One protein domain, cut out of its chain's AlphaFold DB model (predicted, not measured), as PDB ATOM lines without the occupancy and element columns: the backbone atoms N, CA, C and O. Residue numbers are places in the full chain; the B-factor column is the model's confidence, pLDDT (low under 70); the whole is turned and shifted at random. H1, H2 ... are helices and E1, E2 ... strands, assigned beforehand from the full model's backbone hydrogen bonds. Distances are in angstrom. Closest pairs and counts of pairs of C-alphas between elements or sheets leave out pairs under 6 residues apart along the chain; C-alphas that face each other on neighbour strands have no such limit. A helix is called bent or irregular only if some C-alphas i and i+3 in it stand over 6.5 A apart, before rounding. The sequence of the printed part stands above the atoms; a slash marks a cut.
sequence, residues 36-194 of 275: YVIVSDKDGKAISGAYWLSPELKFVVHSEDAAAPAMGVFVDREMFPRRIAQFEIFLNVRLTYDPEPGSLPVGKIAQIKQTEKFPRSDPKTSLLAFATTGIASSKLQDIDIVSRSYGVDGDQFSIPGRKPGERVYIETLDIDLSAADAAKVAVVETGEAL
ATOM      1  N   TYR A  36      -9.207  43.291 -33.338       97.56
ATOM      2  CA  TYR A  36      -9.598  43.858 -34.620       97.56
ATOM      3  C   TYR A  36      -8.889  43.202 -35.804       97.56
ATOM      4  O   TYR A  36      -7.815  42.610 -35.675       97.56
ATOM      5  N   VAL A  37      -9.496  43.388 -36.975       97.00
ATOM      6  CA  VAL A  37      -8.918  43.142 -38.296       97.00
ATOM      7  C   VAL A  37      -9.117  44.393 -39.151       97.00
ATOM      8  O   VAL A  37     -10.205  44.966 -39.148       97.00
ATOM      9  N   ILE A  38      -8.100  44.804 -39.904       96.62
ATOM     10  CA  ILE A  38      -8.208  45.797 -40.980       96.62
ATOM     11  C   ILE A  38      -7.670  45.165 -42.259       96.62
ATOM     12  O   ILE A  38      -6.571  44.615 -42.272       96.62
ATOM     13  N   VAL A  39      -8.438  45.252 -43.342       95.62
ATOM     14  CA  VAL A  39      -7.979  44.913 -44.690       95.62
ATOM     15  C   VAL A  39      -7.694  46.190 -45.465       95.62
ATOM     16  O   VAL A  39      -8.517  47.109 -45.497       95.62
ATOM     17  N   SER A  40      -6.529  46.239 -46.101       95.06
ATOM     18  CA  SER A  40      -6.039  47.415 -46.822       95.06
ATOM     19  C   SER A  40      -5.608  47.065 -48.238       95.06
ATOM     20  O   SER A  40      -5.312  45.905 -48.554       95.06
ATOM     21  N   ASP A  41      -5.566  48.082 -49.094       94.00
ATOM     22  CA  ASP A  41      -4.975  47.962 -50.418       94.00
ATOM     23  C   ASP A  41      -3.439  47.902 -50.369       94.00
ATOM     24  O   ASP A  41      -2.805  47.989 -49.313       94.00
ATOM     25  N   LYS A  42      -2.825  47.727 -51.542       93.81
ATOM     26  CA  LYS A  42      -1.364  47.647 -51.706       93.81
ATOM     27  C   LYS A  42      -0.617  48.909 -51.256       93.81
ATOM     28  O   LYS A  42       0.579  48.830 -50.990       93.81
ATOM     29  N   ASP A  43      -1.304  50.047 -51.210       90.62
ATOM     30  CA  ASP A  43      -0.750  51.344 -50.830       90.62
ATOM     31  C   ASP A  43      -0.969  51.608 -49.323       90.62
ATOM     32  O   ASP A  43      -0.599  52.661 -48.804       90.62
ATOM     33  N   GLY A  44      -1.540  50.633 -48.603       89.31
ATOM     34  CA  GLY A  44      -1.794  50.682 -47.168       89.31
ATOM     35  C   GLY A  44      -3.080  51.416 -46.790       89.31
ATOM     36  O   GLY A  44      -3.331  51.606 -45.599       89.31
ATOM     37  N   LYS A  45      -3.910  51.814 -47.763       91.38
ATOM     38  CA  LYS A  45      -5.186  52.472 -47.484       91.38
ATOM     39  C   LYS A  45      -6.211  51.438 -47.025       91.38
ATOM     40  O   LYS A  45      -6.481  50.469 -47.734       91.38
ATOM     41  N   ALA A  46      -6.822  51.672 -45.867       92.88
ATOM     42  CA  ALA A  46      -7.862  50.789 -45.345       92.88
ATOM     43  C   ALA A  46      -9.096  50.736 -46.263       92.88
ATOM     44  O   ALA A  46      -9.622  51.769 -46.695       92.88
ATOM     45  N   ILE A  47      -9.566  49.516 -46.524       92.50
ATOM     46  CA  ILE A  47     -10.768  49.198 -47.306       92.50
ATOM     47  C   ILE A  47     -11.931  48.862 -46.370       92.50
ATOM     48  O   ILE A  47     -13.053  49.318 -46.579       92.50
ATOM     49  N   SER A  48     -11.672  48.044 -45.350       93.69
ATOM     50  CA  SER A  48     -12.659  47.652 -44.346       93.69
ATOM     51  C   SER A  48     -11.967  47.187 -43.076       93.69
ATOM     52  O   SER A  48     -10.815  46.757 -43.106       93.69
ATOM     53  N   GLY A  49     -12.652  47.302 -41.947       95.19
ATOM     54  CA  GLY A  49     -12.181  46.758 -40.695       95.19
ATOM     55  C   GLY A  49     -13.325  46.328 -39.794       95.19
ATOM     56  O   GLY A  49     -14.439  46.843 -39.876       95.19
ATOM     57  N   ALA A  50     -13.008  45.403 -38.901       96.25
ATOM     58  CA  ALA A  50     -13.906  44.850 -37.907       96.25
ATOM     59  C   ALA A  50     -13.219  44.830 -36.540       96.25
ATOM     60  O   ALA A  50     -12.051  44.470 -36.439       96.25
ATOM     61  N   TYR A  51     -13.961  45.169 -35.491       97.31
ATOM     62  CA  TYR A  51     -13.549  45.080 -34.093       97.31
ATOM     63  C   TYR A  51     -14.591  44.302 -33.299       97.31
ATOM     64  O   TYR A  51     -15.777  44.637 -33.330       97.31
ATOM     65  N   TRP A  52     -14.171  43.268 -32.580       97.38
ATOM     66  CA  TRP A  52     -15.081  42.409 -31.835       97.38
ATOM     67  C   TRP A  52     -15.318  42.942 -30.428       97.38
ATOM     68  O   TRP A  52     -14.395  43.132 -29.639       97.38
ATOM     69  N   LEU A  53     -16.595  43.137 -30.100       96.06
ATOM     70  CA  LEU A  53     -17.058  43.462 -28.751       96.06
ATOM     71  C   LEU A  53     -17.323  42.171 -27.967       96.06
ATOM     72  O   LEU A  53     -17.140  42.112 -26.753       96.06
ATOM     73  N   SER A  54     -17.762  41.128 -28.671       94.69
ATOM     74  CA  SER A  54     -17.989  39.776 -28.164       94.69
ATOM     75  C   SER A  54     -17.843  38.759 -29.299       94.69
ATOM     76  O   SER A  54     -17.737  39.156 -30.461       94.69
ATOM     77  N   PRO A  55     -17.888  37.444 -29.019       93.69
ATOM     78  CA  PRO A  55     -17.851  36.442 -30.080       93.69
ATOM     79  C   PRO A  55     -18.990  36.540 -31.104       93.69
ATOM     80  O   PRO A  55     -18.882  36.003 -32.205       93.69
ATOM     81  N   GLU A  56     -20.083  37.208 -30.738       93.06
ATOM     82  CA  GLU A  56     -21.301  37.311 -31.539       93.06
ATOM     83  C   GLU A  56     -21.618  38.746 -31.981       93.06
ATOM     84  O   GLU A  56     -22.620  38.952 -32.658       93.06
ATOM     85  N   LEU A  57     -20.822  39.743 -31.581       95.44
ATOM     86  CA  LEU A  57     -21.046  41.143 -31.928       95.44
ATOM     87  C   LEU A  57     -19.736  41.839 -32.262       95.44
ATOM     88  O   LEU A  57     -18.773  41.802 -31.492       95.44
ATOM     89  N   LYS A  58     -19.750  42.567 -33.371       95.81
ATOM     90  CA  LYS A  58     -18.645  43.412 -33.800       95.81
ATOM     91  C   LYS A  58     -19.120  44.777 -34.260       95.81
ATOM     92  O   LYS A  58     -20.289  44.980 -34.582       95.81
ATOM     93  N   PHE A  59     -18.175  45.694 -34.295       95.31
ATOM     94  CA  PHE A  59     -18.277  46.996 -34.915       95.31
ATOM     95  C   PHE A  59     -17.470  46.971 -36.212       95.31
ATOM     96  O   PHE A  59     -16.309  46.565 -36.200       95.31
ATOM     97  N   VAL A  60     -18.088  47.356 -37.321       94.19
ATOM     98  CA  VAL A  60     -17.481  47.336 -38.655       94.19
ATOM     99  C   VAL A  60     -17.409  48.734 -39.232       94.19
ATOM    100  O   VAL A  60     -18.283  49.566 -38.986       94.19
ATOM    101  N   VAL A  61     -16.364  48.986 -40.008       91.94
ATOM    102  CA  VAL A  61     -16.143  50.234 -40.735       91.94
ATOM    103  C   VAL A  61     -15.730  49.866 -42.155       91.94
ATOM    104  O   VAL A  61     -14.933  48.949 -42.360       91.94
ATOM    105  N   HIS A  62     -16.270  50.568 -43.146       87.81
ATOM    106  CA  HIS A  62     -15.920  50.376 -44.551       87.81
ATOM    107  C   HIS A  62     -15.500  51.713 -45.152       87.81
ATOM    108  O   HIS A  62     -16.044  52.759 -44.809       87.81
ATOM    109  N   SER A  63     -14.533  51.700 -46.057       81.06
ATOM    110  CA  SER A  63     -14.227  52.862 -46.885       81.06
ATOM    111  C   SER A  63     -15.138  52.836 -48.105       81.06
ATOM    112  O   SER A  63     -15.216  51.824 -48.799       81.06
ATOM    113  N   GLU A  64     -15.803  53.947 -48.402       67.12
ATOM    114  CA  GLU A  64     -16.467  54.121 -49.693       67.12
ATOM    115  C   GLU A  64     -15.494  54.764 -50.694       67.12
ATOM    116  O   GLU A  64     -14.688  55.631 -50.343       67.12
ATOM    117  N   ASP A  65     -15.545  54.331 -51.960       60.38
ATOM    118  CA  ASP A  65     -14.711  54.900 -53.025       60.38
ATOM    119  C   ASP A  65     -14.880  56.432 -53.086       60.38
ATOM    120  O   ASP A  65     -15.978  56.943 -53.304       60.38
ATOM    121  N   ALA A  66     -13.763  57.150 -52.919       53.06
ATOM    122  CA  ALA A  66     -13.651  58.615 -52.902       53.06
ATOM    123  C   ALA A  66     -14.380  59.366 -51.764       53.06
ATOM    124  O   ALA A  66     -14.391  60.599 -51.787       53.06
ATOM    125  N   ALA A  67     -14.919  58.676 -50.754       57.50
ATOM    126  CA  ALA A  67     -15.541  59.312 -49.591       57.50
ATOM    127  C   ALA A  67     -14.667  59.207 -48.329       57.50
ATOM    128  O   ALA A  67     -13.686  58.457 -48.277       57.50
ATOM    129  N   ALA A  68     -15.032  59.978 -47.302       59.09
ATOM    130  CA  ALA A  68     -14.540  59.753 -45.947       59.09
ATOM    131  C   ALA A  68     -14.919  58.327 -45.477       59.09
ATOM    132  O   ALA A  68     -15.851  57.739 -46.033       59.09
ATOM    133  N   PRO A  69     -14.217  57.756 -44.479       62.53
ATOM    134  CA  PRO A  69     -14.595  56.477 -43.876       62.53
ATOM    135  C   PRO A  69     -16.089  56.439 -43.554       62.53
ATOM    136  O   PRO A  69     -16.611  57.392 -42.971       62.53
ATOM    137  N   ALA A  70     -16.779  55.367 -43.953       66.31
ATOM    138  CA  ALA A  70     -18.191  55.217 -43.648       66.31
ATOM    139  C   ALA A  70     -18.381  55.117 -42.135       66.31
ATOM    140  O   ALA A  70     -17.559  54.558 -41.413       66.31
ATOM    141  N   MET A  71     -19.500  55.647 -41.667       78.50
ATOM    142  CA  MET A  71     -19.905  55.611 -40.268       78.50
ATOM    143  C   MET A  71     -19.975  54.165 -39.778       78.50
ATOM    144  O   MET A  71     -20.623  53.326 -40.410       78.50
ATOM    145  N   GLY A  72     -19.335  53.863 -38.651       88.00
ATOM    146  CA  GLY A  72     -19.246  52.485 -38.185       88.00
ATOM    147  C   GLY A  72     -20.585  51.890 -37.739       88.00
ATOM    148  O   GLY A  72     -21.475  52.590 -37.247       88.00
ATOM    149  N   VAL A  73     -20.734  50.581 -37.930       90.88
ATOM    150  CA  VAL A  73     -21.989  49.840 -37.752       90.88
ATOM    151  C   VAL A  73     -21.764  48.654 -36.822       90.88
ATOM    152  O   VAL A  73     -20.803  47.909 -36.968       90.88
ATOM    153  N   PHE A  74     -22.672  48.431 -35.879       93.25
ATOM    154  CA  PHE A  74     -22.693  47.226 -35.057       93.25
ATOM    155  C   PHE A  74     -23.468  46.121 -35.769       93.25
ATOM    156  O   PHE A  74     -24.646  46.302 -36.087       93.25
ATOM    157  N   VAL A  75     -22.827  44.976 -35.981       93.19
ATOM    158  CA  VAL A  75     -23.419  43.800 -36.630       93.19
ATOM    159  C   VAL A  75     -23.015  42.513 -35.922       93.19
ATOM    160  O   VAL A  75     -21.930  42.413 -35.352       93.19
ATOM    161  N   ASP A  76     -23.881  41.504 -35.967       91.25
ATOM    162  CA  ASP A  76     -23.586  40.176 -35.414       91.25
ATOM    163  C   ASP A  76     -22.728  39.308 -36.354       91.25
ATOM    164  O   ASP A  76     -21.964  38.447 -35.920       91.25
ATOM    165  N   ARG A  77     -22.830  39.554 -37.661       88.25
ATOM    166  CA  ARG A  77     -22.025  38.946 -38.732       88.25
ATOM    167  C   ARG A  77     -22.079  39.828 -39.975       88.25
ATOM    168  O   ARG A  77     -23.060  40.541 -40.163       88.25
ATOM    169  N   GLU A  78     -21.070  39.771 -40.841       87.62
ATOM    170  CA  GLU A  78     -21.046  40.641 -42.031       87.62
ATOM    171  C   GLU A  78     -21.887  40.102 -43.194       87.62
ATOM    172  O   GLU A  78     -22.662  40.828 -43.820       87.62
ATOM    173  N   MET A  79     -21.810  38.798 -43.463       87.19
ATOM    174  CA  MET A  79     -22.659  38.184 -44.477       87.19
ATOM    175  C   MET A  79     -24.069  37.941 -43.920       87.19
ATOM    176  O   MET A  79     -24.276  37.070 -43.075       87.19
ATOM    177  N   PHE A  80     -25.049  38.694 -44.437       86.56
ATOM    178  CA  PHE A  80     -26.466  38.630 -44.035       86.56
ATOM    179  C   PHE A  80     -26.662  38.835 -42.517       86.56
ATOM    180  O   PHE A  80     -27.118  37.912 -41.827       86.56
ATOM    181  N   PRO A  81     -26.305  40.014 -41.973       90.12
ATOM    182  CA  PRO A  81     -26.469  40.318 -40.548       90.12
ATOM    183  C   PRO A  81     -27.905  40.074 -40.091       90.12
ATOM    184  O   PRO A  81     -28.849  40.374 -40.815       90.12
ATOM    185  N   ARG A  82     -28.095  39.552 -38.878       90.88
ATOM    186  CA  ARG A  82     -29.433  39.436 -38.269       90.88
ATOM    187  C   ARG A  82     -29.745  40.620 -37.372       90.88
ATOM    188  O   ARG A  82     -30.902  40.834 -37.008       90.88
ATOM    189  N   ARG A  83     -28.724  41.380 -36.990       90.56
ATOM    190  CA  ARG A  83     -28.862  42.588 -36.186       90.56
ATOM    191  C   ARG A  83     -27.944  43.656 -36.730       90.56
ATOM    192  O   ARG A  83     -26.783  43.379 -37.008       90.56
ATOM    193  N   ILE A  84     -28.480  44.861 -36.862       91.31
ATOM    194  CA  ILE A  84     -27.734  46.022 -37.332       91.31
ATOM    195  C   ILE A  84     -28.103  47.201 -36.456       91.31
ATOM    196  O   ILE A  84     -29.289  47.487 -36.273       91.31
ATOM    197  N   ALA A  85     -27.092  47.878 -35.930       89.62
ATOM    198  CA  ALA A  85     -27.272  49.141 -35.246       89.62
ATOM    199  C   ALA A  85     -26.235  50.166 -35.705       89.62
ATOM    200  O   ALA A  85     -25.053  49.855 -35.806       89.62
ATOM    201  N   GLN A  86     -26.667  51.397 -35.960       87.62
ATOM    202  CA  GLN A  86     -25.784  52.510 -36.299       87.62
ATOM    203  C   GLN A  86     -26.259  53.761 -35.572       87.62
ATOM    204  O   GLN A  86     -27.409  54.174 -35.721       87.62
ATOM    205  N   PHE A  87     -25.364  54.343 -34.779       79.81
ATOM    206  CA  PHE A  87     -25.694  55.440 -33.876       79.81
ATOM    207  C   PHE A  87     -26.106  56.713 -34.625       79.81
ATOM    208  O   PHE A  87     -27.156  57.278 -34.345       79.81
ATOM    209  N   GLU A  88     -25.320  57.128 -35.617       74.69
ATOM    210  CA  GLU A  88     -25.451  58.451 -36.245       74.69
ATOM    211  C   GLU A  88     -26.764  58.669 -37.014       74.69
ATOM    212  O   GLU A  88     -27.251  59.794 -37.094       74.69
ATOM    213  N   ILE A  89     -27.370  57.602 -37.539       77.31
ATOM    214  CA  ILE A  89     -28.692  57.657 -38.193       77.31
ATOM    215  C   ILE A  89     -29.792  56.995 -37.360       77.31
ATOM    216  O   ILE A  89     -30.886  56.758 -37.871       77.31
ATOM    217  N   PHE A  90     -29.506  56.654 -36.098       80.06
ATOM    218  CA  PHE A  90     -30.425  55.960 -35.192       80.06
ATOM    219  C   PHE A  90     -31.028  54.677 -35.788       80.06
ATOM    220  O   PHE A  90     -32.192  54.337 -35.553       80.06
ATOM    221  N   LEU A  91     -30.229  53.940 -36.562       85.75
ATOM    222  CA  LEU A  91     -30.635  52.665 -37.137       85.75
ATOM    223  C   LEU A  91     -30.564  51.582 -36.062       85.75
ATOM    224  O   LEU A  91     -29.525  51.385 -35.439       85.75
ATOM    225  N   ASN A  92     -31.656  50.843 -35.890       89.62
ATOM    226  CA  ASN A  92     -31.708  49.596 -35.137       89.62
ATOM    227  C   ASN A  92     -32.681  48.667 -35.865       89.62
ATOM    228  O   ASN A  92     -33.880  48.938 -35.906       89.62
ATOM    229  N   VAL A  93     -32.178  47.600 -36.475       89.06
ATOM    230  CA  VAL A  93     -33.001  46.666 -37.245       89.06
ATOM    231  C   VAL A  93     -32.624  45.230 -36.929       89.06
ATOM    232  O   VAL A  93     -31.455  44.870 -36.773       89.06
ATOM    233  N   ARG A  94     -33.654  44.390 -36.840       90.81
ATOM    234  CA  ARG A  94     -33.521  42.938 -36.790       90.81
ATOM    235  C   ARG A  94     -33.946  42.338 -38.114       90.81
ATOM    236  O   ARG A  94     -34.978  42.718 -38.664       90.81
ATOM    237  N   LEU A  95     -33.167  41.376 -38.577       90.75
ATOM    238  CA  LEU A  95     -33.354  40.692 -39.841       90.75
ATOM    239  C   LEU A  95     -33.475  39.192 -39.583       90.75
ATOM    240  O   LEU A  95     -32.719  38.606 -38.806       90.75
ATOM    241  N   THR A  96     -34.441  38.561 -40.239       92.00
ATOM    242  CA  THR A  96     -34.567  37.101 -40.281       92.00
ATOM    243  C   THR A  96     -34.629  36.642 -41.721       92.00
ATOM    244  O   THR A  96     -35.281  37.296 -42.539       92.00
ATOM    245  N   TYR A  97     -34.020  35.498 -42.002       90.88
ATOM    246  CA  TYR A  97     -33.909  34.952 -43.345       90.88
ATOM    247  C   TYR A  97     -34.473  33.542 -43.392       90.88
ATOM    248  O   TYR A  97     -34.150  32.722 -42.533       90.88
ATOM    249  N   ASP A  98     -35.302  33.275 -44.394       92.25
ATOM    250  CA  ASP A  98     -35.863  31.951 -44.642       92.25
ATOM    251  C   ASP A  98     -35.813  31.619 -46.146       92.25
ATOM    252  O   ASP A  98     -36.497  32.280 -46.935       92.25
ATOM    253  N   PRO A  99     -34.999  30.640 -46.577       90.50
ATOM    254  CA  PRO A  99     -34.046  29.872 -45.769       90.50
ATOM    255  C   PRO A  99     -32.830  30.707 -45.330       90.50
ATOM    256  O   PRO A  99     -32.552  31.780 -45.864       90.50
ATOM    257  N   GLU A 100     -32.064  30.183 -44.372       87.00
ATOM    258  CA  GLU A 100     -30.814  30.793 -43.913       87.00
ATOM    259  C   GLU A 100     -29.748  30.803 -45.039       87.00
ATOM    260  O   GLU A 100     -29.367  29.724 -45.510       87.00
ATOM    261  N   PRO A 101     -29.206  31.977 -45.440       80.75
ATOM    262  CA  PRO A 101     -28.318  32.119 -46.596       80.75
ATOM    263  C   PRO A 101     -27.096  31.199 -46.582       80.75
ATOM    264  O   PRO A 101     -26.718  30.652 -47.616       80.75
ATOM    265  N   GLY A 102     -26.497  30.983 -45.406       75.94
ATOM    266  CA  GLY A 102     -25.313  30.132 -45.255       75.94
ATOM    267  C   GLY A 102     -25.559  28.640 -45.515       75.94
ATOM    268  O   GLY A 102     -24.603  27.897 -45.708       75.94
ATOM    269  N   SER A 103     -26.819  28.193 -45.543       77.81
ATOM    270  CA  SER A 103     -27.176  26.789 -45.807       77.81
ATOM    271  C   SER A 103     -27.453  26.491 -47.284       77.81
ATOM    272  O   SER A 103     -27.725  25.347 -47.653       77.81
ATOM    273  N   LEU A 104     -27.400  27.511 -48.142       81.38
ATOM    274  CA  LEU A 104     -27.778  27.392 -49.543       81.38
ATOM    275  C   LEU A 104     -26.668  26.772 -50.405       81.38
ATOM    276  O   LEU A 104     -25.486  27.070 -50.212       81.38
ATOM    277  N   PRO A 105     -27.029  25.926 -51.388       77.81
ATOM    278  CA  PRO A 105     -26.056  25.289 -52.263       77.81
ATOM    279  C   PRO A 105     -25.368  26.303 -53.184       77.81
ATOM    280  O   PRO A 105     -25.992  27.228 -53.707       77.81
ATOM    281  N   VAL A 106     -24.081  26.072 -53.442       82.56
ATOM    282  CA  VAL A 106     -23.289  26.849 -54.406       82.56
ATOM    283  C   VAL A 106     -23.790  26.600 -55.834       82.56
ATOM    284  O   VAL A 106     -24.175  25.482 -56.182       82.56
ATOM    285  N   GLY A 107     -23.792  27.642 -56.666       75.56
ATOM    286  CA  GLY A 107     -24.138  27.574 -58.087       75.56
ATOM    287  C   GLY A 107     -25.637  27.567 -58.394       75.56
ATOM    288  O   GLY A 107     -26.017  27.403 -59.552       75.56
ATOM    289  N   LYS A 108     -26.506  27.740 -57.389       79.44
ATOM    290  CA  LYS A 108     -27.959  27.841 -57.580       79.44
ATOM    291  C   LYS A 108     -28.481  29.183 -57.091       79.44
ATOM    292  O   LYS A 108     -28.070  29.672 -56.044       79.44
ATOM    293  N   ILE A 109     -29.432  29.733 -57.842       83.69
ATOM    294  CA  ILE A 109     -30.229  30.872 -57.392       83.69
ATOM    295  C   ILE A 109     -31.298  30.347 -56.436       83.69
ATOM    296  O   ILE A 109     -32.061  29.442 -56.778       83.69
ATOM    297  N   ALA A 110     -31.355  30.932 -55.248       85.56
ATOM    298  CA  ALA A 110     -32.366  30.689 -54.237       85.56
ATOM    299  C   ALA A 110     -33.184  31.961 -54.001       85.56
ATOM    300  O   ALA A 110     -32.675  33.074 -54.127       85.56
ATOM    301  N   GLN A 111     -34.451  31.784 -53.637       87.81
ATOM    302  CA  GLN A 111     -35.290  32.865 -53.134       87.81
ATOM    303  C   GLN A 111     -35.231  32.843 -51.611       87.81
ATOM    304  O   GLN A 111     -35.543  31.823 -51.000       87.81
ATOM    305  N   ILE A 112     -34.818  33.957 -51.016       88.88
ATOM    306  CA  ILE A 112     -34.742  34.150 -49.573       88.88
ATOM    307  C   ILE A 112     -35.822  35.143 -49.178       88.88
ATOM    308  O   ILE A 112     -35.858  36.275 -49.662       88.88
ATOM    309  N   LYS A 113     -36.694  34.729 -48.266       90.81
ATOM    310  CA  LYS A 113     -37.611  35.621 -47.572       90.81
ATOM    311  C   LYS A 113     -36.835  36.350 -46.482       90.81
ATOM    312  O   LYS A 113     -36.436  35.744 -45.491       90.81
ATOM    313  N   GLN A 114     -36.637  37.650 -46.656       90.38
ATOM    314  CA  GLN A 114     -36.101  38.523 -45.620       90.38
ATOM    315  C   GLN A 114     -37.264  39.168 -44.875       90.38
ATOM    316  O   GLN A 114     -38.174  39.707 -45.498       90.38
ATOM    317  N   THR A 115     -37.225  39.154 -43.548       91.44
ATOM    318  CA  THR A 115     -38.117  39.979 -42.726       91.44
ATOM    319  C   THR A 115     -37.288  40.973 -41.934       91.44
ATOM    320  O   THR A 115     -36.409  40.566 -41.177       91.44
ATOM    321  N   GLU A 116     -37.577  42.257 -42.112       90.94
ATOM    322  CA  GLU A 116     -37.009  43.372 -41.358       90.94
ATOM    323  C   GLU A 116     -37.967  43.810 -40.248       90.94
ATOM    324  O   GLU A 116     -39.186  43.855 -40.433       90.94
ATOM    325  N   LYS A 117     -37.421  44.119 -39.072       89.81
ATOM    326  CA  LYS A 117     -38.182  44.619 -37.928       89.81
ATOM    327  C   LYS A 117     -37.407  45.717 -37.211       89.81
ATOM    328  O   LYS A 117     -36.369  45.443 -36.604       89.81
ATOM    329  N   PHE A 118     -37.957  46.926 -37.232       87.81
ATOM    330  CA  PHE A 118     -37.483  48.046 -36.428       87.81
ATOM    331  C   PHE A 118     -38.159  48.030 -35.046       87.81
ATOM    332  O   PHE A 118     -39.232  47.434 -34.871       87.81
ATOM    333  N   PRO A 119     -37.560  48.670 -34.026       83.50
ATOM    334  CA  PRO A 119     -38.225  48.898 -32.754       83.50
ATOM    335  C   PRO A 119     -39.597  49.544 -32.959       83.50
ATOM    336  O   PRO A 119     -39.716  50.578 -33.607       83.50
ATOM    337  N   ARG A 120     -40.637  48.940 -32.370       84.31
ATOM    338  CA  ARG A 120     -42.025  49.442 -32.397       84.31
ATOM    339  C   ARG A 120     -42.665  49.532 -33.797       84.31
ATOM    340  O   ARG A 120     -43.724  50.136 -33.909       84.31
ATOM    341  N   SER A 121     -42.077  48.921 -34.828       87.44
ATOM    342  CA  SER A 121     -42.702  48.787 -36.149       87.44
ATOM    343  C   SER A 121     -43.295  47.394 -36.353       87.44
ATOM    344  O   SER A 121     -42.842  46.409 -35.753       87.44
ATOM    345  N   ASP A 122     -44.258  47.301 -37.268       91.19
ATOM    346  CA  ASP A 122     -44.648  46.012 -37.828       91.19
ATOM    347  C   ASP A 122     -43.495  45.428 -38.666       91.19
ATOM    348  O   ASP A 122     -42.714  46.188 -39.257       91.19
ATOM    349  N   PRO A 123     -43.335  44.092 -38.707       92.50
ATOM    350  CA  PRO A 123     -42.349  43.460 -39.569       92.50
ATOM    351  C   PRO A 123     -42.712  43.648 -41.045       92.50
ATOM    352  O   PRO A 123     -43.862  43.447 -41.436       92.50
ATOM    353  N   LYS A 124     -41.720  43.955 -41.878       91.12
ATOM    354  CA  LYS A 124     -41.872  44.019 -43.335       91.12
ATOM    355  C   LYS A 124     -41.088  42.887 -43.978       91.12
ATOM    356  O   LYS A 124     -39.978  42.573 -43.563       91.12
ATOM    357  N   THR A 125     -41.678  42.239 -44.977       91.12
ATOM    358  CA  THR A 125     -41.045  41.127 -45.686       91.12
ATOM    359  C   THR A 125     -40.752  41.502 -47.130       91.12
ATOM    360  O   THR A 125     -41.631  42.000 -47.832       91.12
ATOM    361  N   SER A 126     -39.549  41.171 -47.587       86.38
ATOM    362  CA  SER A 126     -39.135  41.216 -48.988       86.38
ATOM    363  C   SER A 126     -38.622  39.847 -49.449       86.38
ATOM    364  O   SER A 126     -38.217  39.002 -48.645       86.38
ATOM    365  N   LEU A 127     -38.682  39.605 -50.759       85.62
ATOM    366  CA  LEU A 127     -38.049  38.452 -51.395       85.62
ATOM    367  C   LEU A 127     -36.745  38.905 -52.044       85.62
ATOM    368  O   LEU A 127     -36.722  39.915 -52.748       85.62
ATOM    369  N   LEU A 128     -35.686  38.141 -51.809       83.62
ATOM    370  CA  LEU A 128     -34.357  38.365 -52.356       83.62
ATOM    371  C   LEU A 128     -33.959  37.159 -53.199       83.62
ATOM    372  O   LEU A 128     -34.063  36.022 -52.738       83.62
ATOM    373  N   ALA A 129     -33.453  37.391 -54.405       83.31
ATOM    374  CA  ALA A 129     -32.733  36.358 -55.133       83.31
ATOM    375  C   ALA A 129     -31.275  36.370 -54.665       83.31
ATOM    376  O   ALA A 129     -30.620  37.407 -54.693       83.31
ATOM    377  N   PHE A 130     -30.764  35.223 -54.234       85.50
ATOM    378  CA  PHE A 130     -29.384  35.060 -53.788       85.50
ATOM    379  C   PHE A 130     -28.743  33.879 -54.501       85.50
ATOM    380  O   PHE A 130     -29.365  32.828 -54.659       85.50
ATOM    381  N   ALA A 131     -27.480  34.027 -54.886       84.12
ATOM    382  CA  ALA A 131     -26.686  32.928 -55.410       84.12
ATOM    383  C   ALA A 131     -25.248  33.037 -54.917       84.12
ATOM    384  O   ALA A 131     -24.608  34.070 -55.097       84.12
ATOM    385  N   THR A 132     -24.716  31.951 -54.355       84.19
ATOM    386  CA  THR A 132     -23.262  31.806 -54.210       84.19
ATOM    387  C   THR A 132     -22.693  31.353 -55.549       84.19
ATOM    388  O   THR A 132     -23.087  30.302 -56.054       84.19
ATOM    389  N   THR A 133     -21.777  32.127 -56.123       82.62
ATOM    390  CA  THR A 133     -21.166  31.852 -57.432       82.62
ATOM    391  C   THR A 133     -19.891  31.027 -57.315       82.62
ATOM    392  O   THR A 133     -19.574  30.269 -58.228       82.62
ATOM    393  N   GLY A 134     -19.192  31.098 -56.180       83.62
ATOM    394  CA  GLY A 134     -17.990  30.307 -55.950       83.62
ATOM    395  C   GLY A 134     -17.449  30.430 -54.533       83.62
ATOM    396  O   GLY A 134     -17.806  31.344 -53.788       83.62
ATOM    397  N   ILE A 135     -16.580  29.489 -54.176       87.31
ATOM    398  CA  ILE A 135     -15.748  29.542 -52.976       87.31
ATOM    399  C   ILE A 135     -14.312  29.320 -53.439       87.31
ATOM    400  O   ILE A 135     -14.046  28.375 -54.183       87.31
ATOM    401  N   ALA A 136     -13.406  30.188 -53.014       88.06
ATOM    402  CA  ALA A 136     -11.986  30.083 -53.300       88.06
ATOM    403  C   ALA A 136     -11.196  30.103 -51.993       88.06
ATOM    404  O   ALA A 136     -11.554  30.817 -51.056       88.06
ATOM    405  N   SER A 137     -10.116  29.330 -51.950       88.19
ATOM    406  CA  SER A 137      -9.105  29.425 -50.908       88.19
ATOM    407  C   SER A 137      -7.815  30.003 -51.483       88.19
ATOM    408  O   SER A 137      -7.417  29.690 -52.608       88.19
ATOM    409  N   SER A 138      -7.163  30.869 -50.720       88.50
ATOM    410  CA  SER A 138      -5.885  31.486 -51.067       88.50
ATOM    411  C   SER A 138      -5.072  31.769 -49.802       88.50
ATOM    412  O   SER A 138      -5.483  31.424 -48.694       88.50
ATOM    413  N   LYS A 139      -3.893  32.371 -49.971       89.19
ATOM    414  CA  LYS A 139      -3.071  32.879 -48.871       89.19
ATOM    415  C   LYS A 139      -2.785  34.357 -49.067       89.19
ATOM    416  O   LYS A 139      -2.475  34.774 -50.183       89.19
ATOM    417  N   LEU A 140      -2.818  35.112 -47.975       88.25
ATOM    418  CA  LEU A 140      -2.444  36.520 -47.927       88.25
ATOM    419  C   LEU A 140      -1.610  36.782 -46.672       88.25
ATOM    420  O   LEU A 140      -2.118  36.603 -45.574       88.25
ATOM    421  N   GLN A 141      -0.342  37.182 -46.825       82.19
ATOM    422  CA  GLN A 141       0.566  37.479 -45.699       82.19
ATOM    423  C   GLN A 141       0.553  36.390 -44.605       82.19
ATOM    424  O   GLN A 141       0.358  36.672 -43.428       82.19
ATOM    425  N   ASP A 142       0.699  35.129 -45.024       82.88
ATOM    426  CA  ASP A 142       0.650  33.923 -44.178       82.88
ATOM    427  C   ASP A 142      -0.708  33.583 -43.537       82.88
ATOM    428  O   ASP A 142      -0.822  32.578 -42.834       82.88
ATOM    429  N   ILE A 143      -1.761  34.341 -43.844       84.06
ATOM    430  CA  ILE A 143      -3.135  34.055 -43.432       84.06
ATOM    431  C   ILE A 143      -3.827  33.244 -44.529       84.06
ATOM    432  O   ILE A 143      -3.844  33.640 -45.697       84.06
ATOM    433  N   ASP A 144      -4.423  32.113 -44.151       89.25
ATOM    434  CA  ASP A 144      -5.322  31.377 -45.034       89.25
ATOM    435  C   ASP A 144      -6.612  32.187 -45.232       89.25
ATOM    436  O   ASP A 144      -7.295  32.580 -44.282       89.25
ATOM    437  N   ILE A 145      -6.944  32.448 -46.490       89.38
ATOM    438  CA  ILE A 145      -8.120  33.207 -46.892       89.38
ATOM    439  C   ILE A 145      -9.115  32.250 -47.529       89.38
ATOM    440  O   ILE A 145      -8.803  31.592 -48.519       89.38
ATOM    441  N   VAL A 146     -10.323  32.186 -46.975       90.62
ATOM    442  CA  VAL A 146     -11.469  31.545 -47.629       90.62
ATOM    443  C   VAL A 146     -12.434  32.644 -48.025       90.62
ATOM    444  O   VAL A 146     -12.883  33.415 -47.181       90.62
ATOM    445  N   SER A 147     -12.746  32.730 -49.312       89.94
ATOM    446  CA  SER A 147     -13.623  33.752 -49.870       89.94
ATOM    447  C   SER A 147     -14.812  33.116 -50.565       89.94
ATOM    448  O   SER A 147     -14.656  32.210 -51.383       89.94
ATOM    449  N   ARG A 148     -16.003  33.632 -50.276       90.50
ATOM    450  CA  ARG A 148     -17.257  33.264 -50.921       90.50
ATOM    451  C   ARG A 148     -17.731  34.399 -51.808       90.50
ATOM    452  O   ARG A 148     -18.105  35.459 -51.312       90.50
ATOM    453  N   SER A 149     -17.767  34.150 -53.108       89.44
ATOM    454  CA  SER A 149     -18.362  35.064 -54.077       89.44
ATOM    455  C   SER A 149     -19.861  34.814 -54.169       89.44
ATOM    456  O   SER A 149     -20.304  33.665 -54.268       89.44
ATOM    457  N   TYR A 150     -20.658  35.875 -54.124       86.88
ATOM    458  CA  TYR A 150     -22.109  35.768 -54.216       86.88
ATOM    459  C   TYR A 150     -22.749  37.025 -54.809       86.88
ATOM    460  O   TYR A 150     -22.152  38.098 -54.830       86.88
ATOM    461  N   GLY A 151     -23.982  36.881 -55.290       84.25
ATOM    462  CA  GLY A 151     -24.828  37.977 -55.754       84.25
ATOM    463  C   GLY A 151     -26.153  38.009 -55.000       84.25
ATOM    464  O   GLY A 151     -26.646  36.968 -54.552       84.25
ATOM    465  N   VAL A 152     -26.716  39.210 -54.857       76.94
ATOM    466  CA  VAL A 152     -28.054  39.443 -54.297       76.94
ATOM    467  C   VAL A 152     -28.805  40.427 -55.188       76.94
ATOM    468  O   VAL A 152     -28.342  41.553 -55.363       76.94
ATOM    469  N   ASP A 153     -29.977  40.027 -55.681       71.44
ATOM    470  CA  ASP A 153     -30.928  40.903 -56.372       71.44
ATOM    471  C   ASP A 153     -32.199  41.073 -55.525       71.44
ATOM    472  O   ASP A 153     -32.791  40.093 -55.066       71.44
ATOM    473  N   GLY A 154     -32.645  42.317 -55.327       58.34
ATOM    474  CA  GLY A 154     -33.830  42.652 -54.527       58.34
ATOM    475  C   GLY A 154     -33.710  44.006 -53.825       58.34
ATOM    476  O   GLY A 154     -32.644  44.625 -53.843       58.34
ATOM    477  N   ASP A 155     -34.814  44.484 -53.238       44.28
ATOM    478  CA  ASP A 155     -34.870  45.790 -52.570       44.28
ATOM    479  C   ASP A 155     -34.035  45.752 -51.279       44.28
ATOM    480  O   ASP A 155     -34.419  45.147 -50.279       44.28
ATOM    481  N   GLN A 156     -32.827  46.289 -51.443       50.31
ATOM    482  CA  GLN A 156     -31.746  46.677 -50.541       50.31
ATOM    483  C   GLN A 156     -31.788  46.167 -49.094       50.31
ATOM    484  O   GLN A 156     -32.746  46.341 -48.349       50.31
ATOM    485  N   PHE A 157     -30.626  45.711 -48.625       47.88
ATOM    486  CA  PHE A 157     -30.349  45.478 -47.208       47.88
ATOM    487  C   PHE A 157     -30.615  46.697 -46.300       47.88
ATOM    488  O   PHE A 157     -30.491  46.553 -45.091       47.88
ATOM    489  N   SER A 158     -30.934  47.887 -46.833       45.94
ATOM    490  CA  SER A 158     -31.008  49.152 -46.083       45.94
ATOM    491  C   SER A 158     -29.805  49.348 -45.148       45.94
ATOM    492  O   SER A 158     -29.900  50.047 -44.147       45.94
ATOM    493  N   ILE A 159     -28.677  48.698 -45.470       46.41
ATOM    494  CA  ILE A 159     -27.397  48.841 -44.791       46.41
ATOM    495  C   ILE A 159     -26.717  50.008 -45.488       46.41
ATOM    496  O   ILE A 159     -26.403  49.882 -46.678       46.41
ATOM    497  N   PRO A 160     -26.512  51.136 -44.792       43.47
ATOM    498  CA  PRO A 160     -25.797  52.276 -45.347       43.47
ATOM    499  C   PRO A 160     -24.455  51.840 -45.951       43.47
ATOM    500  O   PRO A 160     -23.746  51.021 -45.371       43.47
ATOM    501  N   GLY A 161     -24.155  52.322 -47.159       48.41
ATOM    502  CA  GLY A 161     -22.916  52.030 -47.892       48.41
ATOM    503  C   GLY A 161     -22.860  50.705 -48.670       48.41
ATOM    504  O   GLY A 161     -21.955  50.501 -49.483       48.41
ATOM    505  N   ARG A 162     -23.835  49.791 -48.522       57.44
ATOM    506  CA  ARG A 162     -23.799  48.483 -49.208       57.44
ATOM    507  C   ARG A 162     -24.409  48.542 -50.617       57.44
ATOM    508  O   ARG A 162     -25.621  48.414 -50.787       57.44
ATOM    509  N   LYS A 163     -23.569  48.688 -51.651       57.47
ATOM    510  CA  LYS A 163     -24.005  48.667 -53.066       57.47
ATOM    511  C   LYS A 163     -24.528  47.276 -53.500       57.47
ATOM    512  O   LYS A 163     -23.917  46.269 -53.121       57.47
ATOM    513  N   PRO A 164     -25.611  47.201 -54.307       59.28
ATOM    514  CA  PRO A 164     -26.038  45.971 -54.985       59.28
ATOM    515  C   PRO A 164     -24.960  45.428 -55.934       59.28
ATOM    516  O   PRO A 164     -24.139  46.197 -56.437       59.28
ATOM    517  N   GLY A 165     -25.003  44.125 -56.226       67.06
ATOM    518  CA  GLY A 165     -24.124  43.476 -57.205       67.06
ATOM    519  C   GLY A 165     -23.302  42.322 -56.633       67.06
ATOM    520  O   GLY A 165     -23.652  41.741 -55.606       67.06
ATOM    521  N   GLU A 166     -22.222  41.973 -57.331       81.12
ATOM    522  CA  GLU A 166     -21.306  40.905 -56.930       81.12
ATOM    523  C   GLU A 166     -20.518  41.290 -55.674       81.12
ATOM    524  O   GLU A 166     -19.960  42.388 -55.558       81.12
ATOM    525  N   ARG A 167     -20.466  40.358 -54.725       88.44
ATOM    526  CA  ARG A 167     -19.842  40.526 -53.415       88.44
ATOM    527  C   ARG A 167     -18.906  39.376 -53.108       88.44
ATOM    528  O   ARG A 167     -19.056  38.274 -53.640       88.44
ATOM    529  N   VAL A 168     -17.957  39.646 -52.224       90.81
ATOM    530  CA  VAL A 168     -17.019  38.657 -51.705       90.81
ATOM    531  C   VAL A 168     -17.043  38.728 -50.187       90.81
ATOM    532  O   VAL A 168     -16.636  39.727 -49.598       90.81
ATOM    533  N   TYR A 169     -17.502  37.646 -49.566       92.12
ATOM    534  CA  TYR A 169     -17.399  37.447 -48.129       92.12
ATOM    535  C   TYR A 169     -16.111  36.681 -47.823       92.12
ATOM    536  O   TYR A 169     -15.960  35.527 -48.224       92.12
ATOM    537  N   ILE A 170     -15.168  37.325 -47.142       93.50
ATOM    538  CA  ILE A 170     -13.932  36.710 -46.660       93.50
ATOM    539  C   ILE A 170     -14.258  35.998 -45.345       93.50
ATOM    540  O   ILE A 170     -14.248  36.603 -44.276       93.50
ATOM    541  N   GLU A 171     -14.575  34.707 -45.426       91.69
ATOM    542  CA  GLU A 171     -15.075  33.910 -44.302       91.69
ATOM    543  C   GLU A 171     -14.072  33.816 -43.156       91.69
ATOM    544  O   GLU A 171     -14.481  33.775 -42.002       91.69
ATOM    545  N   THR A 172     -12.770  33.802 -43.463       91.12
ATOM    546  CA  THR A 172     -11.701  33.693 -42.458       91.12
ATOM    547  C   THR A 172     -11.455  34.951 -41.659       91.12
ATOM    548  O   THR A 172     -10.866  34.867 -40.589       91.12
ATOM    549  N   LEU A 173     -11.932  36.092 -42.150       93.25
ATOM    550  CA  LEU A 173     -11.844  37.375 -41.462       93.25
ATOM    551  C   LEU A 173     -13.225  37.884 -41.035       93.25
ATOM    552  O   LEU A 173     -13.309  38.849 -40.287       93.25
ATOM    553  N   ASP A 174     -14.298  37.233 -41.500       93.00
ATOM    554  CA  ASP A 174     -15.684  37.678 -41.371       93.00
ATOM    555  C   ASP A 174     -15.833  39.143 -41.827       93.00
ATOM    556  O   ASP A 174     -16.231  40.011 -41.058       93.00
ATOM    557  N   ILE A 175     -15.467  39.410 -43.085       93.00
ATOM    558  CA  ILE A 175     -15.542  40.729 -43.742       93.00
ATOM    559  C   ILE A 175     -16.288  40.577 -45.069       93.00
ATOM    560  O   ILE A 175     -15.993  39.655 -45.833       93.00
ATOM    561  N   ASP A 176     -17.235  41.466 -45.373       91.31
ATOM    562  CA  ASP A 176     -18.032  41.422 -46.597       91.31
ATOM    563  C   ASP A 176     -17.828  42.655 -47.488       91.31
ATOM    564  O   ASP A 176     -18.230  43.772 -47.169       91.31
ATOM    565  N   LEU A 177     -17.267  42.440 -48.677       90.12
ATOM    566  CA  LEU A 177     -16.867  43.511 -49.589       90.12
ATOM    567  C   LEU A 177     -17.640  43.472 -50.905       90.12
ATOM    568  O   LEU A 177     -18.167  42.437 -51.325       90.12
ATOM    569  N   SER A 178     -17.657  44.611 -51.600       87.25
ATOM    570  CA  SER A 178     -17.934  44.600 -53.038       87.25
ATOM    571  C   SER A 178     -16.849  43.787 -53.755       87.25
ATOM    572  O   SER A 178     -15.702  43.747 -53.304       87.25
ATOM    573  N   ALA A 179     -17.170  43.151 -54.885       87.31
ATOM    574  CA  ALA A 179     -16.157  42.433 -55.663       87.31
ATOM    575  C   ALA A 179     -14.985  43.342 -56.090       87.31
ATOM    576  O   ALA A 179     -13.835  42.904 -56.104       87.31
ATOM    577  N   ALA A 180     -15.264  44.619 -56.374       87.44
ATOM    578  CA  ALA A 180     -14.248  45.604 -56.736       87.44
ATOM    579  C   ALA A 180     -13.289  45.911 -55.577       87.44
ATOM    580  O   ALA A 180     -12.086  46.017 -55.798       87.44
ATOM    581  N   ASP A 181     -13.797  46.028 -54.350       90.12
ATOM    582  CA  ASP A 181     -12.967  46.299 -53.172       90.12
ATOM    583  C   ASP A 181     -12.212  45.058 -52.711       90.12
ATOM    584  O   ASP A 181     -11.033  45.146 -52.378       90.12
ATOM    585  N   ALA A 182     -12.839  43.882 -52.786       91.44
ATOM    586  CA  ALA A 182     -12.175  42.612 -52.510       91.44
ATOM    587  C   ALA A 182     -10.952  42.391 -53.413       91.44
ATOM    588  O   ALA A 182      -9.927  41.902 -52.947       91.44
ATOM    589  N   ALA A 183     -11.027  42.807 -54.681       91.62
ATOM    590  CA  ALA A 183      -9.910  42.721 -55.621       91.62
ATOM    591  C   ALA A 183      -8.736  43.666 -55.288       91.62
ATOM    592  O   ALA A 183      -7.636  43.468 -55.805       91.62
ATOM    593  N   LYS A 184      -8.951  44.690 -54.449       93.31
ATOM    594  CA  LYS A 184      -7.905  45.624 -54.003       93.31
ATOM    595  C   LYS A 184      -7.166  45.122 -52.757       93.31
ATOM    596  O   LYS A 184      -6.070  45.610 -52.497       93.31
ATOM    597  N   VAL A 185      -7.744  44.184 -51.996       94.12
ATOM    598  CA  VAL A 185      -7.183  43.700 -50.722       94.12
ATOM    599  C   VAL A 185      -5.798  43.090 -50.941       94.12
ATOM    600  O   VAL A 185      -5.634  42.135 -51.697       94.12
ATOM    601  N   ALA A 186      -4.806  43.639 -50.243       95.00
ATOM    602  CA  ALA A 186      -3.408  43.221 -50.335       95.00
ATOM    603  C   ALA A 186      -2.729  43.061 -48.966       95.00
ATOM    604  O   ALA A 186      -1.684  42.417 -48.878       95.00
ATOM    605  N   VAL A 187      -3.304  43.642 -47.911       95.44
ATOM    606  CA  VAL A 187      -2.750  43.607 -46.555       95.44
ATOM    607  C   VAL A 187      -3.850  43.298 -45.546       95.44
ATOM    608  O   VAL A 187      -4.959  43.817 -45.667       95.44
ATOM    609  N   VAL A 188      -3.527  42.477 -44.548       95.75
ATOM    610  CA  VAL A 188      -4.353  42.198 -43.373       95.75
ATOM    611  C   VAL A 188      -3.571  42.603 -42.128       95.75
ATOM    612  O   VAL A 188      -2.503  42.068 -41.843       95.75
ATOM    613  N   GLU A 189      -4.117  43.545 -41.370       95.31
ATOM    614  CA  GLU A 189      -3.625  43.944 -40.054       95.31
ATOM    615  C   GLU A 189      -4.533  43.328 -38.988       95.31
ATOM    616  O   GLU A 189      -5.755  43.455 -39.066       95.31
ATOM    617  N   THR A 190      -3.951  42.669 -37.987       94.88
ATOM    618  CA  THR A 190      -4.680  42.159 -36.816       94.88
ATOM    619  C   THR A 190      -4.045  42.693 -35.545       94.88
ATOM    620  O   THR A 190      -2.817  42.687 -35.431       94.88
ATOM    621  N   GLY A 191      -4.850  43.083 -34.564       96.12
ATOM    622  CA  GLY A 191      -4.329  43.563 -33.288       96.12
ATOM    623  C   GLY A 191      -5.412  43.751 -32.240       96.12
ATOM    624  O   GLY A 191      -6.508  43.206 -32.357       96.12
ATOM    625  N   GLU A 192      -5.092  44.538 -31.216       97.38
ATOM    626  CA  GLU A 192      -6.009  44.890 -30.133       97.38
ATOM    627  C   GLU A 192      -6.294  46.392 -30.111       97.38
ATOM    628  O   GLU A 192      -5.390  47.212 -30.283       97.38
ATOM    629  N   ALA A 193      -7.552  46.748 -29.866       97.12
ATOM    630  CA  ALA A 193      -7.985  48.113 -29.604       97.12
ATOM    631  C   ALA A 193      -8.647  48.203 -28.225       97.12
ATOM    632  O   ALA A 193      -9.208  47.235 -27.697       97.12
ATOM    633  N   LEU A 194      -8.578  49.387 -27.622       96.31
ATOM    634  CA  LEU A 194      -9.113  49.609 -26.283       96.31
ATOM    635  C   LEU A 194     -10.633  49.679 -26.237       96.31
ATOM    636  O   LEU A 194     -11.185  49.396 -25.181       96.31
TER     637      LEU A 194
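This is residues 36 to 194 of the 275 residues of an uncharacterized protein of Rhizobium sp. CF080 (UniProt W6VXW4). What shape do these atoms make? They make one large, twisted sheet of twelve strands, curled like part of a barrel and folded back on itself. The strands E9, E10 and E11 form one leaf facing the longer leaf E1 to E7 with E12, and the long bent strand E8 is the hinge, while a single short helix, H1, packs on the sheet beside E10. What is printed, and in which order? The 159 printed residues hold twelve named strands and one named helix, along the chain E1 to E11, H1, E12; the sheet's order is E11, E10, E9, E8, E7, E6, E5, E4, E3, E2, E1, E12, antiparallel throughout, and the class is mostly strand. The whole is compact, with a radius of gyration of the C-alphas of 15.5 A and spans of 45 by 37 by 31 A.

Where do the first strands run? E1 is residues 36 to 40, with C-alpha 36 at (-9.598, 43.858, -34.620), and E2 is residues 46 to 54, 22.8 A long. E3 is residues 57 to 62, E4 residues 73 to 75 and E5 residues 83 to 86. Which strands are longest? E6 is residues 91 to 98, 22.6 A, and E7 residues 109 to 117, 25.1 A. E8, residues 124 to 140, measures 40.4 A from C-alpha 124 at (-41.872, 44.019, -43.335) to C-alpha 140 at (-2.444, 36.520, -47.927), and it bends by 74 degrees at residue 137. E9, residues 143 to 153, measures 31.4 A. What comes last? E10 is residues 165 to 170, E11 residues 175 to 178 and H1 residues 179 to 182. E12 is residues 187 to 192, ending with C-alpha 192 at (-6.009, 44.890, -30.133).

How is the sheet joined from strand to strand? E1 to E11 form a meander, each strand the antiparallel neighbour of the one before; in the hairpin of E1 and E2, N 37 and O 50 are 2.8 A apart, within hydrogen-bond range. E6 has staggered pairing, with E5 over residues 91 to 94, where N 93 and O 84 are 2.9 A apart, and with E7 over residues 94 to 98, where N 96 and O 115 are 3.0 A apart. In the hairpin of E8 and E9, at 152 degrees, N 145 and O 138 are 2.8 A apart. Where are the edge strands? E11 is one, beside E10, with N 177 and O 168 2.9 A apart; E12 is the other, antiparallel to E1 at 159 degrees, with N 38 and O 189 2.8 A apart. How do the leaves of this folded sheet, one sheet bent back on itself, face each other? They have 35 pairs of C-alphas within 11 A; the closest C-alphas of E2 and E11, those of Ala 50 and Ile 175, are 7.3 A apart. E9 and E12 are only just apart, at 8.2 A. How does H1 stand? It is on the sheet at a height of 5.4 A, over none of the strands, and its closest C-alpha pair with E10 is Arg 167 and Ala 179, 4.7 A. With four residues it is too short for any O i to N i+4 pair, and its one O i to N i+3 pair is not within range.

How large is it? The two C-alphas farthest apart, those of Asp 122 and Asp 142, are 47.3 A apart. Are there cuts or long links? The printed part has no cut, and its one long link joins E9 to E10 through 11 residues. Where is confidence low? The mean pLDDT of the printed part is 85.1, and residues 64 to 70 and 154 to 165 are under 70.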